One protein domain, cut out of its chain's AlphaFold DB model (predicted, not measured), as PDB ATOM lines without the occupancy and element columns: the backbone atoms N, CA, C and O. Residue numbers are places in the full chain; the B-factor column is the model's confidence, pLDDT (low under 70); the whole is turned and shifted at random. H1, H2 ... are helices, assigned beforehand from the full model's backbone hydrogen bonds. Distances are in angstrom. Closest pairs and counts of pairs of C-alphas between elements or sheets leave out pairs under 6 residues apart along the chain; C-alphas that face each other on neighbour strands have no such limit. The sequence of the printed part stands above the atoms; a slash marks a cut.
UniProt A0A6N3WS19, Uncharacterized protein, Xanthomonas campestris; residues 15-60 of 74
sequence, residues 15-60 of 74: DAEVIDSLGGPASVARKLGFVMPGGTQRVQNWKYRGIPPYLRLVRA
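This is residues 15 to 60 of the 74 residues of an uncharacterized protein of Xanthomonas campestris (UniProt A0A6N3WS19). Two short helices, H2 and H1, pack at steep angles on the longest helix, H3, H2 on residues 39 to 44 and H1 on residues 46 to 48. A fourth short helix, H4, is set off from these three. The printed part has 46 residues with four named helices, H1 to H4, and no named strand: all helix. It is compact, radius of gyration of the C-alphas 9.4 A, spanning 23 by 20 by 17 A.

H1 is residues 15 to 21, from C-alpha 15 at (186.421, 193.664, 151.341). H2 is residues 24 to 31. H3, residues 38 to 49, is 16.3 A long. H4, residues 53 to 58, ends with C-alpha 58 at (184.491, 181.495, 162.007).

H1 touches H3 with a steep tilt of 55 degrees, opposite ways; their closest C-alphas, Ala 16 and Lys 47, are 4.3 A apart. H2 touches H3 at 52 degrees, also steep and opposite ways; the closest C-alphas, Ala 26 and Thr 40, are 4.8 A apart. H1 and H2 are close but not clearly touching, about perpendicular at 80 degrees. H4 is apart from H1, H2 and H3. Each O i to N i+4 pair is within hydrogen-bond range in H1, H2 and H4, and 7 of 8 in H3.

The farthest C-alphas, Pro 37 and Leu 57, are 24.3 A apart. The printed part has no cut and no long link; no printed residue is under 70 in pLDDT.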
ATOM      1  N   ASP A  15     185.664 194.858 150.944       95.06
ATOM      2  CA  ASP A  15     186.421 193.664 151.341       95.06
ATOM      3  C   ASP A  15     187.579 193.318 150.387       95.06
ATOM      4  O   ASP A  15     188.427 192.497 150.735       95.06
ATOM      5  N   ALA A  16     187.651 193.929 149.202       96.56
ATOM      6  CA  ALA A  16     188.804 193.817 148.318       96.56
ATOM      7  C   ALA A  16     190.085 194.294 149.015       96.56
ATOM      8  O   ALA A  16     191.093 193.597 148.937       96.56
ATOM      9  N   GLU A  17     190.027 195.396 149.769       95.94
ATOM     10  CA  GLU A  17     191.164 195.917 150.542       95.94
ATOM     11  C   GLU A  17     191.582 194.953 151.660       95.94
ATOM     12  O   GLU A  17     192.769 194.747 151.923       95.94
ATOM     13  N   VAL A  18     190.608 194.290 152.293       95.31
ATOM     14  CA  VAL A  18     190.872 193.235 153.283       95.31
ATOM     15  C   VAL A  18     191.598 192.064 152.625       95.31
ATOM     16  O   VAL A  18     192.586 191.569 153.154       95.31
ATOM     17  N   ILE A  19     191.150 191.620 151.451       97.12
ATOM     18  CA  ILE A  19     191.802 190.520 150.729       97.12
ATOM     19  C   ILE A  19     193.218 190.918 150.292       97.12
ATOM     20  O   ILE A  19     194.141 190.113 150.423       97.12
ATOM     21  N   ASP A  20     193.402 192.145 149.807       97.50
ATOM     22  CA  ASP A  20     194.695 192.635 149.328       97.50
ATOM     23  C   ASP A  20     195.697 192.805 150.478       97.50
ATOM     24  O   ASP A  20     196.824 192.314 150.378       97.50
ATOM     25  N   SER A  21     195.272 193.361 151.618       97.00
ATOM     26  CA  SER A  21     196.105 193.451 152.832       97.00
ATOM     27  C   SER A  21     196.498 192.086 153.414       97.00
ATOM     28  O   SER A  21     197.546 191.961 154.045       97.00
ATOM     29  N   LEU A  22     195.716 191.033 153.151       96.81
ATOM     30  CA  LEU A  22     196.033 189.648 153.529       96.81
ATOM     31  C   LEU A  22     196.951 188.922 152.520       96.81
ATOM     32  O   LEU A  22     197.172 187.709 152.638       96.81
ATOM     33  N   GLY A  23     197.496 189.644 151.537       97.62
ATOM     34  CA  GLY A  23     198.404 189.113 150.516       97.62
ATOM     35  C   GLY A  23     197.693 188.584 149.269       97.62
ATOM     36  O   GLY A  23     198.252 187.754 148.545       97.62
ATOM     37  N   GLY A  24     196.454 189.020 149.039       98.06
ATOM     38  CA  GLY A  24     195.675 188.743 147.839       98.06
ATOM     39  C   GLY A  24     194.946 187.389 147.825       98.06
ATOM     40  O   GLY A  24     195.100 186.555 148.728       98.06
ATOM     41  N   PRO A  25     194.154 187.128 146.766       98.19
ATOM     42  CA  PRO A  25     193.234 185.991 146.704       98.19
ATOM     43  C   PRO A  25     193.887 184.623 146.909       98.19
ATOM     44  O   PRO A  25     193.344 183.780 147.618       98.19
ATOM     45  N   ALA A  26     195.069 184.401 146.327       98.19
ATOM     46  CA  ALA A  26     195.776 183.129 146.451       98.19
ATOM     47  C   ALA A  26     196.279 182.878 147.881       98.19
ATOM     48  O   ALA A  26     196.208 181.755 148.379       98.19
ATOM     49  N   SER A  27     196.764 183.920 148.563       98.25
ATOM     50  CA  SER A  27     197.234 183.820 149.949       98.25
ATOM     51  C   SER A  27     196.080 183.553 150.904       98.25
ATOM     52  O   SER A  27     196.175 182.659 151.746       98.25
ATOM     53  N   VAL A  28     194.963 184.258 150.725       98.19
ATOM     54  CA  VAL A  28     193.741 184.032 151.504       98.19
ATOM     55  C   VAL A  28     193.182 182.629 151.251       98.19
ATOM     56  O   VAL A  28     192.874 181.926 152.209       98.19
ATOM     57  N   ALA A  29     193.120 182.164 149.999       98.38
ATOM     58  CA  ALA A  29     192.648 180.813 149.680       98.38
ATOM     59  C   ALA A  29     193.481 179.722 150.378       98.38
ATOM     60  O   ALA A  29     192.908 178.797 150.955       98.38
ATOM     61  N   ARG A  30     194.816 179.868 150.403       98.25
ATOM     62  CA  ARG A  30     195.715 178.966 151.145       98.25
ATOM     63  C   ARG A  30     195.462 179.005 152.652       98.25
ATOM     64  O   ARG A  30     195.329 177.952 153.264       98.25
ATOM     65  N   LYS A  31     195.336 180.200 153.242       97.69
ATOM     66  CA  LYS A  31     195.015 180.371 154.674       97.69
ATOM     67  C   LYS A  31     193.657 179.763 155.046       97.69
ATOM     68  O   LYS A  31     193.459 179.353 156.183       97.69
ATOM     69  N   LEU A  32     192.717 179.699 154.105       97.06
ATOM     70  CA  LEU A  32     191.403 179.080 154.290       97.06
ATOM     71  C   LEU A  32     191.381 177.572 154.000       97.06
ATOM     72  O   LEU A  32     190.330 176.956 154.153       97.06
ATOM     73  N   GLY A  33     192.504 176.979 153.583       97.44
ATOM     74  CA  GLY A  33     192.577 175.556 153.250       97.44
ATOM     75  C   GLY A  33     191.776 175.175 152.003       97.44
ATOM     76  O   GLY A  33     191.326 174.038 151.882       97.44
ATOM     77  N   PHE A  34     191.543 176.112 151.078       97.38
ATOM     78  CA  PHE A  34     190.827 175.806 149.842       97.38
ATOM     79  C   PHE A  34     191.703 175.051 148.839       97.38
ATOM     80  O   PHE A  34     192.886 175.344 148.669       97.38
ATOM     81  N   VAL A  35     191.075 174.125 148.112       96.25
ATOM     82  CA  VAL A  35     191.706 173.396 147.006       96.25
ATOM     83  C   VAL A  35     191.989 174.344 145.842       96.25
ATOM     84  O   VAL A  35     191.150 175.161 145.454       96.25
ATOM     85  N   MET A  36     193.180 174.218 145.267       93.50
ATOM     86  CA  MET A  36     193.675 175.070 144.190       93.50
ATOM     87  C   MET A  36     193.497 174.409 142.812       93.50
ATOM     88  O   MET A  36     193.561 173.186 142.731       93.50
ATOM     89  N   PRO A  37     193.279 175.191 141.731       90.19
ATOM     90  CA  PRO A  37     193.234 176.661 141.690       90.19
ATOM     91  C   PRO A  37     191.863 177.275 142.037       90.19
ATOM     92  O   PRO A  37     191.767 178.493 142.196       90.19
ATOM     93  N   GLY A  38     190.808 176.464 142.184       96.12
ATOM     94  CA  GLY A  38     189.433 176.946 142.389       96.12
ATOM     95  C   GLY A  38     189.254 177.853 143.614       96.12
ATOM     96  O   GLY A  38     188.456 178.791 143.582       96.12
ATOM     97  N   GLY A  39     190.042 177.634 144.670       97.06
ATOM     98  CA  GLY A  39     190.095 178.492 145.853       97.06
ATOM     99  C   GLY A  39     190.458 179.940 145.528       97.06
ATOM    100  O   GLY A  39     189.765 180.851 145.977       97.06
ATOM    101  N   THR A  40     191.478 180.166 144.694       98.31
ATOM    102  CA  THR A  40     191.870 181.521 144.269       98.31
ATOM    103  C   THR A  40     190.745 182.209 143.515       98.31
ATOM    104  O   THR A  40     190.429 183.355 143.819       98.31
ATOM    105  N   GLN A  41     190.102 181.519 142.569       97.56
ATOM    106  CA  GLN A  41     188.998 182.103 141.802       97.56
ATOM    107  C   GLN A  41     187.803 182.436 142.704       97.56
ATOM    108  O   GLN A  41     187.185 183.492 142.566       97.56
ATOM    109  N   ARG A  42     187.504 181.568 143.676       97.69
ATOM    110  CA  ARG A  42     186.457 181.814 144.673       97.69
ATOM    111  C   ARG A  42     186.734 183.087 145.472       97.69
ATOM    112  O   ARG A  42     185.831 183.906 145.600       97.69
ATOM    113  N   VAL A  43     187.958 183.267 145.969       97.94
ATOM    114  CA  VAL A  43     188.328 184.475 146.724       97.94
ATOM    115  C   VAL A  43     188.380 185.709 145.819       97.94
ATOM    116  O   VAL A  43     187.928 186.774 146.227       97.94
ATOM    117  N   GLN A  44     188.838 185.579 144.571       97.44
ATOM    118  CA  GLN A  44     188.794 186.674 143.596       97.44
ATOM    119  C   GLN A  44     187.361 187.182 143.401       97.44
ATOM    120  O   GLN A  44     187.128 188.388 143.391       97.44
ATOM    121  N   ASN A  45     186.378 186.281 143.333       96.81
ATOM    122  CA  ASN A  45     184.971 186.669 143.230       96.81
ATOM    123  C   ASN A  45     184.479 187.456 144.458       96.81
ATOM    124  O   ASN A  45     183.589 188.297 144.326       96.81
ATOM    125  N   TRP A  46     185.052 187.232 145.645       97.12
ATOM    126  CA  TRP A  46     184.711 187.999 146.848       97.12
ATOM    127  C   TRP A  46     185.193 189.446 146.788       97.12
ATOM    128  O   TRP A  46     184.571 190.299 147.414       97.12
ATOM    129  N   LYS A  47     186.219 189.766 145.987       96.50
ATOM    130  CA  LYS A  47     186.617 191.165 145.763       96.50
ATOM    131  C   LYS A  47     185.504 192.000 145.119       96.50
ATOM    132  O   LYS A  47     185.500 193.210 145.276       96.50
ATOM    133  N   TYR A  48     184.545 191.361 144.450       95.50
ATOM    134  CA  TYR A  48     183.390 192.023 143.833       95.50
ATOM    135  C   TYR A  48     182.087 191.787 144.606       95.50
ATOM    136  O   TYR A  48     181.190 192.620 144.586       95.50
ATOM    137  N   ARG A  49     181.958 190.640 145.286       94.25
ATOM    138  CA  ARG A  49     180.711 190.221 145.959       94.25
ATOM    139  C   ARG A  49     180.721 190.394 147.480       94.25
ATOM    140  O   ARG A  49     179.683 190.214 148.105       94.25
ATOM    141  N   GLY A  50     181.879 190.695 148.057       95.06
ATOM    142  CA  GLY A  50     182.125 190.659 149.495       95.06
ATOM    143  C   GLY A  50     182.532 189.279 150.008       95.06
ATOM    144  O   GLY A  50     182.241 188.240 149.401       95.06
ATOM    145  N   ILE A  51     183.233 189.271 151.144       95.56
ATOM    146  CA  ILE A  51     183.592 188.046 151.864       95.56
ATOM    147  C   ILE A  51     182.322 187.512 152.545       95.56
ATOM    148  O   ILE A  51     181.635 188.278 153.226       95.56
ATOM    149  N   PRO A  52     182.007 186.206 152.438       95.56
ATOM    150  CA  PRO A  52     180.866 185.619 153.131       95.56
ATOM    151  C   PRO A  52     180.875 185.956 154.636       95.56
ATOM    152  O   PRO A  52     181.851 185.625 155.316       95.56
ATOM    153  N   PRO A  53     179.807 186.566 155.193       92.19
ATOM    154  CA  PRO A  53     179.806 187.036 156.582       92.19
ATOM    155  C   PRO A  53     180.137 185.947 157.608       92.19
ATOM    156  O   PRO A  53     180.897 186.192 158.540       92.19
ATOM    157  N   TYR A  54     179.639 184.723 157.398       93.50
ATOM    158  CA  TYR A  54     179.951 183.575 158.254       93.50
ATOM    159  C   TYR A  54     181.458 183.278 158.315       93.50
ATOM    160  O   TYR A  54     181.979 183.020 159.394       93.50
ATOM    161  N   LEU A  55     182.185 183.389 157.194       94.44
ATOM    162  CA  LEU A  55     183.635 183.170 157.179       94.44
ATOM    163  C   LEU A  55     184.387 184.217 157.999       94.44
ATOM    164  O   LEU A  55     185.366 183.865 158.646       94.44
ATOM    165  N   ARG A  56     183.918 185.469 158.035       90.62
ATOM    166  CA  ARG A  56     184.521 186.500 158.898       90.62
ATOM    167  C   ARG A  56     184.346 186.190 160.383       90.62
ATOM    168  O   ARG A  56     185.171 186.613 161.180       90.62
ATOM    169  N   LEU A  57     183.286 185.466 160.747       89.75
ATOM    170  CA  LEU A  57     183.030 185.052 162.127       89.75
ATOM    171  C   LEU A  57     183.851 183.817 162.505       89.75
ATOM    172  O   LEU A  57     184.489 183.811 163.552       89.75
ATOM    173  N   VAL A  58     183.854 182.780 161.658       93.94
ATOM    174  CA  VAL A  58     184.491 181.495 162.007       93.94
ATOM    175  C   VAL A  58     185.973 181.414 161.661       93.94
ATOM    176  O   VAL A  58     186.677 180.585 162.225       93.94
ATOM    177  N   ARG A  59     186.466 182.260 160.750       94.75
ATOM    178  CA  ARG A  59     187.890 182.353 160.393       94.75
ATOM    179  C   ARG A  59     188.508 183.640 160.935       94.75
ATOM    180  O   ARG A  59     189.180 184.370 160.207       94.75
ATOM    181  N   ALA A  60     188.267 183.929 162.214       93.44
ATOM    182  CA  ALA A  60     188.907 185.047 162.912       93.44
ATOM    183  C   ALA A  60     190.444 184.911 162.944       93.44
ATOM    184  O   ALA A  60     191.151 185.910 163.025       93.44
TER     185      ALA A  60